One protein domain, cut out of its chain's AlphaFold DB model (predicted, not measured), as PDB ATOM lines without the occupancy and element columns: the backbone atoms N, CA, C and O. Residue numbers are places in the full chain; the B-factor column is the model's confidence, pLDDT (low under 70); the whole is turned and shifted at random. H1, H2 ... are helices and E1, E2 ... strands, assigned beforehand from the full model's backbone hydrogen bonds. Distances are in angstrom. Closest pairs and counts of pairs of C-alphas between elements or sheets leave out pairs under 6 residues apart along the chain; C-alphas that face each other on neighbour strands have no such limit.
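AT A GLANCE: This is residues 184 to 239 and 250 to 283 of the 467 residues of a protein of Sorangium cellulosum (UniProt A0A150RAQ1). Little regular structure: a small antiparallel sheet, E1 - E2 - E3, has one short helix, H1, over one face, and the unnamed residues 250 to 283 wind beside E3 and over that face. Residues 221 to 226 stick out. The 90 printed residues run H1 E1 E2 E3, mixed, with 24 in named elements; compact, radius of gyration of the C-alphas 13.1 A, spans 40 by 30 by 23 A.

HOW THE PARTS SIT: E1, residues 204 to 209, E2, 212 to 217, and E3, 230 to 234, form a meander, each strand the antiparallel neighbour of the one before. N 207 and O 214 are 2.9 A apart, N 215 and O 232 3.0 A, within hydrogen-bond range. H1, residues 186 to 192, is on the sheet at a height of 9.3 A, only just over E1 and E2, with 3 C-alphas each; the closest C-alphas of H1 and E1, Val 186 and Ser 208, are 6.7 A apart. In H1 every O i to N i+4 pair is within hydrogen-bond range.

IN THESE COORDINATES: H1 spans 9.9 A from C-alpha 186 at (38.344, 109.121, 155.301); E1 15.3 A, E2 16.5 A, E3 13.3 A to C-alpha 234 at (33.647, 108.275, 164.191).

THE WHOLE: Residues 240 to 249 are cut out, a gap of 25.9 A between C-alphas 239 and 250. The links H1 to E1 and E2 to E3 are long. Residues 195 to 202, 218 to 228 and 257 to 268 have pLDDT under 70.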
ATOM      1  N   ALA A 184      34.210 115.008 154.349       93.62
ATOM      2  CA  ALA A 184      33.192 113.965 154.186       93.62
ATOM      3  C   ALA A 184      33.780 112.560 153.961       93.62
ATOM      4  O   ALA A 184      33.046 111.575 153.928       93.62
ATOM      5  N   THR A 185      35.096 112.460 153.763       92.81
ATOM      6  CA  THR A 185      35.780 111.213 153.401       92.81
ATOM      7  C   THR A 185      36.882 110.890 154.395       92.81
ATOM      8  O   THR A 185      37.463 111.786 155.009       92.81
ATOM      9  N   VAL A 186      37.204 109.601 154.508       91.38
ATOM     10  CA  VAL A 186      38.344 109.121 155.301       91.38
ATOM     11  C   VAL A 186      39.634 109.836 154.897       91.38
ATOM     12  O   VAL A 186      40.318 110.377 155.752       91.38
ATOM     13  N   LEU A 187      39.910 109.934 153.592       89.94
ATOM     14  CA  LEU A 187      41.103 110.612 153.076       89.94
ATOM     15  C   LEU A 187      41.161 112.098 153.467       89.94
ATOM     16  O   LEU A 187      42.227 112.617 153.801       89.94
ATOM     17  N   GLY A 188      40.018 112.791 153.425       90.06
ATOM     18  CA  GLY A 188      39.938 114.186 153.847       90.06
ATOM     19  C   GLY A 188      40.256 114.342 155.333       90.06
ATOM     20  O   GLY A 188      41.058 115.194 155.700       90.06
ATOM     21  N   TRP A 189      39.707 113.465 156.177       89.75
ATOM     22  CA  TRP A 189      40.021 113.439 157.605       89.75
ATOM     23  C   TRP A 189      41.475 113.073 157.894       89.75
ATOM     24  O   TRP A 189      42.107 113.763 158.686       89.75
ATOM     25  N   ASP A 190      42.036 112.066 157.225       86.50
ATOM     26  CA  ASP A 190      43.448 111.696 157.373       86.50
ATOM     27  C   ASP A 190      44.367 112.888 157.054       86.50
ATOM     28  O   ASP A 190      45.359 113.117 157.744       86.50
ATOM     29  N   THR A 191      43.995 113.710 156.065       85.19
ATOM     30  CA  THR A 191      44.719 114.946 155.726       85.19
ATOM     31  C   THR A 191      44.568 116.011 156.815       85.19
ATOM     32  O   THR A 191      45.559 116.605 157.236       85.19
ATOM     33  N   SER A 192      43.346 116.254 157.298       86.50
ATOM     34  CA  SER A 192      43.070 117.270 158.326       86.50
ATOM     35  C   SER A 192      43.661 116.931 159.697       86.50
ATOM     36  O   SER A 192      43.968 117.840 160.467       86.50
ATOM     37  N   LEU A 193      43.817 115.642 160.005       84.19
ATOM     38  CA  LEU A 193      44.357 115.140 161.272       84.19
ATOM     39  C   LEU A 193      45.870 114.873 161.208       84.19
ATOM     40  O   LEU A 193      46.478 114.546 162.230       84.19
ATOM     41  N   ALA A 194      46.491 115.002 160.029       73.00
ATOM     42  CA  ALA A 194      47.913 114.746 159.846       73.00
ATOM     43  C   ALA A 194      48.768 115.662 160.753       73.00
ATOM     44  O   ALA A 194      48.503 116.867 160.839       73.00
ATOM     45  N   PRO A 195      49.828 115.149 161.414       60.22
ATOM     46  CA  PRO A 195      50.668 115.958 162.295       60.22
ATOM     47  C   PRO A 195      51.441 117.038 161.517       60.22
ATOM     48  O   PRO A 195      52.533 116.803 161.001       60.22
ATOM     49  N   GLY A 196      50.904 118.256 161.448       53.62
ATOM     50  CA  GLY A 196      51.671 119.438 161.052       53.62
ATOM     51  C   GLY A 196      52.674 119.794 162.155       53.62
ATOM     52  O   GLY A 196      52.292 119.849 163.319       53.62
ATOM     53  N   GLY A 197      53.951 119.993 161.812       44.53
ATOM     54  CA  GLY A 197      55.083 120.122 162.745       44.53
ATOM     55  C   GLY A 197      54.941 121.112 163.922       44.53
ATOM     56  O   GLY A 197      54.088 121.993 163.960       44.53
ATOM     57  N   ARG A 198      55.822 120.936 164.921       43.16
ATOM     58  CA  ARG A 198      55.805 121.560 166.262       43.16
ATOM     59  C   ARG A 198      55.710 123.106 166.275       43.16
ATOM     60  O   ARG A 198      56.279 123.751 165.403       43.16
ATOM     61  N   PRO A 199      55.097 123.704 167.326       46.03
ATOM     62  CA  PRO A 199      54.657 123.068 168.567       46.03
ATOM     63  C   PRO A 199      53.186 122.620 168.500       46.03
ATOM     64  O   PRO A 199      52.459 122.709 169.481       46.03
ATOM     65  N   ASN A 200      52.741 122.128 167.344       47.38
ATOM     66  CA  ASN A 200      51.534 121.328 167.217       47.38
ATOM     67  C   ASN A 200      51.794 119.905 167.732       47.38
ATOM     68  O   ASN A 200      52.579 119.157 167.157       47.38
ATOM     69  N   TRP A 201      51.109 119.513 168.800       59.50
ATOM     70  CA  TRP A 201      50.819 118.099 169.046       59.50
ATOM     71  C   TRP A 201      49.308 117.918 169.173       59.50
ATOM     72  O   TRP A 201      48.845 117.759 170.295       59.50
ATOM     73  N   PRO A 202      48.468 118.035 168.131       66.38
ATOM     74  CA  PRO A 202      47.049 118.080 168.433       66.38
ATOM     75  C   PRO A 202      46.498 116.678 168.685       66.38
ATOM     76  O   PRO A 202      45.915 116.471 169.735       66.38
ATOM     77  N   LEU A 203      46.743 115.687 167.832       77.56
ATOM     78  CA  LEU A 203      46.116 114.366 167.948       77.56
ATOM     79  C   LEU A 203      47.148 113.260 167.673       77.56
ATOM     80  O   LEU A 203      48.112 113.471 166.937       77.56
ATOM     81  N   SER A 204      46.986 112.096 168.302       76.94
ATOM     82  CA  SER A 204      47.892 110.941 168.169       76.94
ATOM     83  C   SER A 204      47.127 109.669 167.815       76.94
ATOM     84  O   SER A 204      45.902 109.680 167.824       76.94
ATOM     85  N   ASN A 205      47.834 108.590 167.465       80.62
ATOM     86  CA  ASN A 205      47.224 107.303 167.103       80.62
ATOM     87  C   ASN A 205      46.126 107.424 166.026       80.62
ATOM     88  O   ASN A 205      45.152 106.672 166.039       80.62
ATOM     89  N   VAL A 206      46.291 108.383 165.101       85.44
ATOM     90  CA  VAL A 206      45.368 108.582 163.981       85.44
ATOM     91  C   VAL A 206      45.388 107.324 163.122       85.44
ATOM     92  O   VAL A 206      46.443 106.918 162.632       85.44
ATOM     93  N   SER A 207      44.233 106.688 162.968       87.25
ATOM     94  CA  SER A 207      44.077 105.495 162.146       87.25
ATOM     95  C   SER A 207      42.748 105.518 161.412       87.25
ATOM     96  O   SER A 207      41.727 105.952 161.948       87.25
ATOM     97  N   SER A 208      42.773 105.012 160.183       87.88
ATOM     98  CA  SER A 208      41.595 104.825 159.360       87.88
ATOM     99  C   SER A 208      41.403 103.339 159.052       87.88
ATOM    100  O   SER A 208      42.273 102.668 158.502       87.88
ATOM    101  N   THR A 209      40.284 102.754 159.484       86.50
ATOM    102  CA  THR A 209      40.005 101.318 159.287       86.50
ATOM    103  C   THR A 209      38.519 101.090 159.065       86.50
ATOM    104  O   THR A 209      37.687 101.548 159.846       86.50
ATOM    105  N   GLY A 210      38.173 100.374 157.989       82.38
ATOM    106  CA  GLY A 210      36.782 100.011 157.691       82.38
ATOM    107  C   GLY A 210      35.846 101.214 157.521       82.38
ATOM    108  O   GLY A 210      34.696 101.140 157.936       82.38
ATOM    109  N   GLY A 211      36.341 102.331 156.973       87.69
ATOM    110  CA  GLY A 211      35.562 103.565 156.793       87.69
ATOM    111  C   GLY A 211      35.485 104.469 158.029       87.69
ATOM    112  O   GLY A 211      34.906 105.548 157.949       87.69
ATOM    113  N   ASN A 212      36.077 104.064 159.153       89.88
ATOM    114  CA  ASN A 212      36.096 104.844 160.387       89.88
ATOM    115  C   ASN A 212      37.423 105.570 160.567       89.88
ATOM    116  O   ASN A 212      38.463 105.069 160.142       89.88
ATOM    117  N   ILE A 213      37.365 106.703 161.258       89.81
ATOM    118  CA  ILE A 213      38.509 107.458 161.757       89.81
ATOM    119  C   ILE A 213      38.595 107.256 163.265       89.81
ATOM    120  O   ILE A 213      37.579 107.304 163.962       89.81
ATOM    121  N   ALA A 214      39.807 107.058 163.767       88.31
ATOM    122  CA  ALA A 214      40.105 107.050 165.188       88.31
ATOM    123  C   ALA A 214      41.321 107.924 165.482       88.31
ATOM    124  O   ALA A 214      42.277 107.913 164.708       88.31
ATOM    125  N   TYR A 215      41.293 108.659 166.589       85.81
ATOM    126  CA  TYR A 215      42.430 109.434 167.072       85.81
ATOM    127  C   TYR A 215      42.355 109.648 168.589       85.81
ATOM    128  O   TYR A 215      41.290 109.583 169.204       85.81
ATOM    129  N   ASP A 216      43.498 109.982 169.175       81.44
ATOM    130  CA  ASP A 216      43.672 110.217 170.603       81.44
ATOM    131  C   ASP A 216      43.991 111.688 170.870       81.44
ATOM    132  O   ASP A 216      44.974 112.217 170.334       81.44
ATOM    133  N   ALA A 217      43.212 112.335 171.740       78.19
ATOM    134  CA  ALA A 217      43.541 113.666 172.245       78.19
ATOM    135  C   ALA A 217      44.463 113.580 173.479       78.19
ATOM    136  O   ALA A 217      44.291 112.688 174.321       78.19
ATOM    137  N   PRO A 218      45.448 114.492 173.606       67.62
ATOM    138  CA  PRO A 218      46.466 114.430 174.643       67.62
ATOM    139  C   PRO A 218      45.891 114.489 176.063       67.62
ATOM    140  O   PRO A 218      44.964 115.230 176.380       67.62
ATOM    141  N   VAL A 219      46.521 113.694 176.924       63.22
ATOM    142  CA  VAL A 219      46.213 113.513 178.342       63.22
ATOM    143  C   VAL A 219      46.518 114.761 179.163       63.22
ATOM    144  O   VAL A 219      47.574 115.372 178.984       63.22
ATOM    145  N   TYR A 220      45.704 115.032 180.188       59.41
ATOM    146  CA  TYR A 220      46.160 115.838 181.316       59.41
ATOM    147  C   TYR A 220      45.932 115.189 182.696       59.41
ATOM    148  O   TYR A 220      44.930 114.514 182.929       59.41
ATOM    149  N   ARG A 221      46.906 115.386 183.606       52.59
ATOM    150  CA  ARG A 221      46.894 114.974 185.022       52.59
ATOM    151  C   ARG A 221      46.512 116.169 185.906       52.59
ATOM    152  O   ARG A 221      47.418 116.912 186.283       52.59
ATOM    153  N   PRO A 222      45.243 116.351 186.312       50.03
ATOM    154  CA  PRO A 222      44.960 117.245 187.431       50.03
ATOM    155  C   PRO A 222      45.772 116.797 188.652       50.03
ATOM    156  O   PRO A 222      46.093 115.613 188.786       50.03
ATOM    157  N   SER A 223      46.056 117.723 189.570       49.00
ATOM    158  CA  SER A 223      46.797 117.511 190.832       49.00
ATOM    159  C   SER A 223      46.312 116.349 191.730       49.00
ATOM    160  O   SER A 223      46.894 116.112 192.786       49.00
ATOM    161  N   GLN A 224      45.279 115.602 191.321       48.16
ATOM    162  CA  GLN A 224      44.636 114.514 192.051       48.16
ATOM    163  C   GLN A 224      44.518 113.159 191.304       48.16
ATOM    164  O   GLN A 224      43.739 112.322 191.753       48.16
ATOM    165  N   GLY A 225      45.227 112.864 190.198       51.41
ATOM    166  CA  GLY A 225      45.150 111.486 189.659       51.41
ATOM    167  C   GLY A 225      45.760 111.151 188.294       51.41
ATOM    168  O   GLY A 225      46.426 111.967 187.659       51.41
ATOM    169  N   THR A 226      45.544 109.889 187.887       48.03
ATOM    170  CA  THR A 226      46.165 109.194 186.745       48.03
ATOM    171  C   THR A 226      45.841 109.812 185.388       48.03
ATOM    172  O   THR A 226      44.732 110.266 185.127       48.03
ATOM    173  N   ALA A 227      46.844 109.760 184.513       52.84
ATOM    174  CA  ALA A 227      46.780 110.112 183.104       52.84
ATOM    175  C   ALA A 227      45.692 109.291 182.375       52.84
ATOM    176  O   ALA A 227      45.773 108.066 182.378       52.84
ATOM    177  N   ALA A 228      44.708 109.950 181.751       58.94
ATOM    178  CA  ALA A 228      43.736 109.316 180.857       58.94
ATOM    179  C   ALA A 228      43.764 109.984 179.472       58.94
ATOM    180  O   ALA A 228      43.617 111.202 179.364       58.94
ATOM    181  N   THR A 229      43.977 109.184 178.427       70.69
ATOM    182  CA  THR A 229      43.812 109.592 177.023       70.69
ATOM    183  C   THR A 229      42.330 109.564 176.689       70.69
ATOM    184  O   THR A 229      41.624 108.659 177.133       70.69
ATOM    185  N   THR A 230      41.849 110.553 175.933       75.25
ATOM    186  CA  THR A 230      40.487 110.492 175.384       75.25
ATOM    187  C   THR A 230      40.568 109.941 173.971       75.25
ATOM    188  O   THR A 230      41.274 110.501 173.130       75.25
ATOM    189  N   HIS A 231      39.873 108.832 173.745       80.75
ATOM    190  CA  HIS A 231      39.809 108.147 172.463       80.75
ATOM    191  C   HIS A 231      38.561 108.607 171.711       80.75
ATOM    192  O   HIS A 231      37.453 108.531 172.249       80.75
ATOM    193  N   TYR A 232      38.744 109.054 170.472       83.19
ATOM    194  CA  TYR A 232      37.667 109.461 169.577       83.19
ATOM    195  C   TYR A 232      37.584 108.496 168.408       83.19
ATOM    196  O   TYR A 232      38.607 108.119 167.834       83.19
ATOM    197  N   ARG A 233      36.363 108.087 168.057       87.25
ATOM    198  CA  ARG A 233      36.088 107.215 166.913       87.25
ATOM    199  C   ARG A 233      34.795 107.642 166.248       87.25
ATOM    200  O   ARG A 233      33.765 107.707 166.909       87.25
ATOM    201  N   PHE A 234      34.832 107.880 164.945       88.88
ATOM    202  CA  PHE A 234      33.647 108.275 164.191       88.88
ATOM    203  C   PHE A 234      33.733 107.813 162.735       88.88
ATOM    204  O   PHE A 234      34.811 107.564 162.194       88.88
ATOM    205  N   THR A 235      32.577 107.720 162.086       91.44
ATOM    206  CA  THR A 235      32.475 107.542 160.635       91.44
ATOM    207  C   THR A 235      32.291 108.921 159.998       91.44
ATOM    208  O   THR A 235      31.374 109.634 160.417       91.44
ATOM    209  N   PRO A 236      33.115 109.330 159.015       92.50
ATOM    210  CA  PRO A 236      32.903 110.570 158.273       92.50
ATOM    211  C   PRO A 236      31.497 110.638 157.668       92.50
ATOM    212  O   PRO A 236      30.989 109.649 157.139       92.50
ATOM    213  N   GLN A 237      30.871 111.811 157.739       91.44
ATOM    214  CA  GLN A 237      29.519 112.046 157.235       91.44
ATOM    215  C   GLN A 237      29.527 113.209 156.241       91.44
ATOM    216  O   GLN A 237      30.265 114.179 156.405       91.44
ATOM    217  N   GLN A 238      28.687 113.121 155.210       91.50
ATOM    218  CA  GLN A 238      28.466 114.239 154.295       91.50
ATOM    219  C   GLN A 238      27.685 115.363 154.986       91.50
ATOM    220  O   GLN A 238      26.803 115.106 155.802       91.50
ATOM    221  N   GLY A 239      27.996 116.611 154.627       90.06
ATOM    222  CA  GLY A 239      27.248 117.781 155.092       90.06
ATOM    223  C   GLY A 239      27.415 118.092 156.581       90.06
ATOM    224  O   GLY A 239      26.563 118.771 157.158       90.06
ATOM    225  N   SER A 250      44.399 127.341 170.687       89.94
ATOM    226  CA  SER A 250      45.671 126.685 170.983       89.94
ATOM    227  C   SER A 250      46.029 126.893 172.455       89.94
ATOM    228  O   SER A 250      46.750 127.825 172.828       89.94
ATOM    229  N   THR A 251      45.471 126.032 173.298       84.25
ATOM    230  CA  THR A 251      45.664 126.008 174.750       84.25
ATOM    231  C   THR A 251      46.358 124.718 175.170       84.25
ATOM    232  O   THR A 251      46.663 123.858 174.341       84.25
ATOM    233  N   MET A 252      46.695 124.581 176.452       77.12
ATOM    234  CA  MET A 252      47.446 123.413 176.908       77.12
ATOM    235  C   MET A 252      46.586 122.146 176.835       77.12
ATOM    236  O   MET A 252      47.111 121.110 176.425       77.12
ATOM    237  N   TYR A 253      45.294 122.256 177.167       78.19
ATOM    238  CA  TYR A 253      44.352 121.139 177.322       78.19
ATOM    239  C   TYR A 253      43.315 121.042 176.204       78.19
ATOM    240  O   TYR A 253      42.295 120.384 176.370       78.19
ATOM    241  N   TRP A 254      43.570 121.663 175.053       83.12
ATOM    242  CA  TRP A 254      42.734 121.501 173.865       83.12
ATOM    243  C   TRP A 254      42.421 120.018 173.571       83.12
ATOM    244  O   TRP A 254      43.334 119.188 173.558       83.12
ATOM    245  N   GLY A 255      41.140 119.710 173.332       78.44
ATOM    246  CA  GLY A 255      40.632 118.357 173.069       78.44
ATOM    247  C   GLY A 255      40.278 117.524 174.314       78.44
ATOM    248  O   GLY A 255      39.760 116.413 174.171       78.44
ATOM    249  N   TYR A 256      40.526 118.030 175.529       75.75
ATOM    250  CA  TYR A 256      40.191 117.340 176.779       75.75
ATOM    251  C   TYR A 256      38.735 117.582 177.204       75.75
ATOM    252  O   TYR A 256      38.296 118.720 177.351       75.75
ATOM    253  N   VAL A 257      37.989 116.509 177.483       66.62
ATOM    254  CA  VAL A 257      36.591 116.601 177.938       66.62
ATOM    255  C   VAL A 257      36.414 115.858 179.272       66.62
ATOM    256  O   VAL A 257      36.261 114.637 179.298       66.62
ATOM    257  N   PRO A 258      36.381 116.565 180.419       56.69
ATOM    258  CA  PRO A 258      36.343 115.926 181.739       56.69
ATOM    259  C   PRO A 258      35.032 115.208 182.066       56.69
ATOM    260  O   PRO A 258      35.006 114.413 183.006       56.69
ATOM    261  N   ARG A 259      33.946 115.462 181.314       55.53
ATOM    262  CA  ARG A 259      32.645 114.792 181.512       55.53
ATOM    263  C   ARG A 259      32.719 113.267 181.331       55.53
ATOM    264  O   ARG A 259      31.819 112.579 181.798       55.53
ATOM    265  N   PHE A 260      33.774 112.747 180.699       50.69
ATOM    266  CA  PHE A 260      33.857 111.360 180.236       50.69
ATOM    267  C   PHE A 260      35.166 110.669 180.647       50.69
ATOM    268  O   PHE A 260      35.827 110.051 179.818       50.69
ATOM    269  N   ARG A 261      35.576 110.755 181.925       47.12
ATOM    270  CA  ARG A 261      36.719 109.954 182.411       47.12
ATOM    271  C   ARG A 261      36.468 108.464 182.131       47.12
ATOM    272  O   ARG A 261      35.684 107.837 182.835       47.12
ATOM    273  N   GLY A 262      37.150 107.914 181.127       44.12
ATOM    274  CA  GLY A 262      37.115 106.487 180.796       44.12
ATOM    275  C   GLY A 262      35.912 106.006 179.974       44.12
ATOM    276  O   GLY A 262      35.682 104.803 179.944       44.12
ATOM    277  N   ALA A 263      35.160 106.895 179.317       42.75
ATOM    278  CA  ALA A 263      34.141 106.507 178.335       42.75
ATOM    279  C   ALA A 263      34.588 106.931 176.930       42.75
ATOM    280  O   ALA A 263      35.187 107.997 176.792       42.75
ATOM    281  N   ASP A 264      34.287 106.122 175.909       49.88
ATOM    282  CA  ASP A 264      34.439 106.507 174.501       49.88
ATOM    283  C   ASP A 264      33.792 107.891 174.302       49.88
ATOM    284  O   ASP A 264      32.594 108.087 174.545       49.88
ATOM    285  N   GLY A 265      34.626 108.894 174.020       52.97
ATOM    286  CA  GLY A 265      34.311 110.300 174.248       52.97
ATOM    287  C   GLY A 265      33.329 110.842 173.221       52.97
ATOM    288  O   GLY A 265      33.740 111.408 172.225       52.97
ATOM    289  N   THR A 266      32.024 110.725 173.471       50.44
ATOM    290  CA  THR A 266      31.019 111.260 172.527       50.44
ATOM    291  C   THR A 266      30.941 112.798 172.485       50.44
ATOM    292  O   THR A 266      30.264 113.376 171.633       50.44
ATOM    293  N   GLY A 267      31.548 113.496 173.453       56.91
ATOM    294  CA  GLY A 267      31.684 114.958 173.432       56.91
ATOM    295  C   GLY A 267      32.933 115.322 172.651       56.91
ATOM    296  O   GLY A 267      34.009 114.933 173.078       56.91
ATOM    297  N   GLY A 268      32.795 116.020 171.524       68.44
ATOM    298  CA  GLY A 268      33.894 116.183 170.568       68.44
ATOM    299  C   GLY A 268      33.778 115.356 169.281       68.44
ATOM    300  O   GLY A 268      34.727 115.338 168.505       68.44
ATOM    301  N   ASP A 269      32.638 114.710 169.004       78.31
ATOM    302  CA  ASP A 269      32.418 114.080 167.692       78.31
ATOM    303  C   ASP A 269      32.067 115.132 166.618       78.31
ATOM    304  O   ASP A 269      31.200 115.987 166.858       78.31
ATOM    305  N   PRO A 270      32.650 115.050 165.405       86.38
ATOM    306  CA  PRO A 270      32.333 115.945 164.296       86.38
ATOM    307  C   PRO A 270      30.969 115.591 163.692       86.38
ATOM    308  O   PRO A 270      30.864 114.910 162.676       86.38
ATOM    309  N   THR A 271      29.896 116.056 164.330       85.44
ATOM    310  CA  THR A 271      28.516 115.876 163.858       85.44
ATOM    311  C   THR A 271      27.754 117.201 163.881       85.44
ATOM    312  O   THR A 271      28.167 118.172 164.521       85.44
ATOM    313  N   ASN A 272      26.602 117.238 163.208       84.12
ATOM    314  CA  ASN A 272      25.706 118.400 163.242       84.12
ATOM    315  C   ASN A 272      24.919 118.515 164.560       84.12
ATOM    316  O   ASN A 272      24.453 119.597 164.905       84.12
ATOM    317  N   VAL A 273      24.790 117.419 165.316       81.19
ATOM    318  CA  VAL A 273      24.058 117.405 166.594       81.19
ATOM    319  C   VAL A 273      24.948 117.777 167.778       81.19
ATOM    320  O   VAL A 273      24.484 118.431 168.713       81.19
ATOM    321  N   ARG A 274      26.237 117.414 167.739       84.69
ATOM    322  CA  ARG A 274      27.206 117.773 168.780       84.69
ATOM    323  C   ARG A 274      27.630 119.228 168.631       84.69
ATOM    324  O   ARG A 274      27.963 119.711 167.552       84.69
ATOM    325  N   GLN A 275      27.593 119.926 169.757       87.00
ATOM    326  CA  GLN A 275      27.758 121.377 169.835       87.00
ATOM    327  C   GLN A 275      29.153 121.787 170.322       87.00
ATOM    328  O   GLN A 275      29.461 122.971 170.331       87.00
ATOM    329  N   ASP A 276      29.970 120.823 170.737       86.56
ATOM    330  CA  ASP A 276      31.248 120.996 171.428       86.56
ATOM    331  C   ASP A 276      32.439 120.418 170.648       86.56
ATOM    332  O   ASP A 276      33.506 120.207 171.222       86.56
ATOM    333  N   TYR A 277      32.277 120.162 169.342       90.56
ATOM    334  CA  TYR A 277      33.373 119.677 168.505       90.56
ATOM    335  C   TYR A 277      34.526 120.685 168.477       90.56
ATOM    336  O   TYR A 277      34.341 121.816 168.043       90.56
ATOM    337  N   PHE A 278      35.712 120.277 168.929       89.12
ATOM    338  CA  PHE A 278      36.866 121.156 169.157       89.12
ATOM    339  C   PHE A 278      37.749 121.386 167.920       89.12
ATOM    340  O   PHE A 278      38.675 122.201 167.972       89.12
ATOM    341  N   GLY A 279      37.445 120.709 166.810       90.50
ATOM    342  CA  GLY A 279      38.147 120.828 165.532       90.50
ATOM    343  C   GLY A 279      39.238 119.767 165.329       90.50
ATOM    344  O   GLY A 279      39.652 119.108 166.281       90.50
ATOM    345  N   PRO A 280      39.724 119.587 164.089       88.69
ATOM    346  CA  PRO A 280      40.738 118.577 163.766       88.69
ATOM    347  C   PRO A 280      42.142 118.930 164.287       88.69
ATOM    348  O   PRO A 280      42.998 118.060 164.419       88.69
ATOM    349  N   ALA A 281      42.397 120.204 164.588       86.69
ATOM    350  CA  ALA A 281      43.661 120.676 165.134       86.69
ATOM    351  C   ALA A 281      43.452 121.936 165.979       86.69
ATOM    352  O   ALA A 281      42.463 122.655 165.832       86.69
ATOM    353  N   ARG A 282      44.423 122.237 166.845       87.06
ATOM    354  CA  ARG A 282      44.476 123.520 167.553       87.06
ATOM    355  C   ARG A 282      44.472 124.656 166.542       87.06
ATOM    356  O   ARG A 282      45.319 124.680 165.652       87.06
ATOM    357  N   ALA A 283      43.584 125.620 166.740       91.88
ATOM    358  CA  ALA A 283      43.409 126.758 165.852       91.88
ATOM    359  C   ALA A 283      43.244 126.343 164.378       91.88
ATOM    360  O   ALA A 283      43.805 126.987 163.491       91.88
TER     361      ALA A 283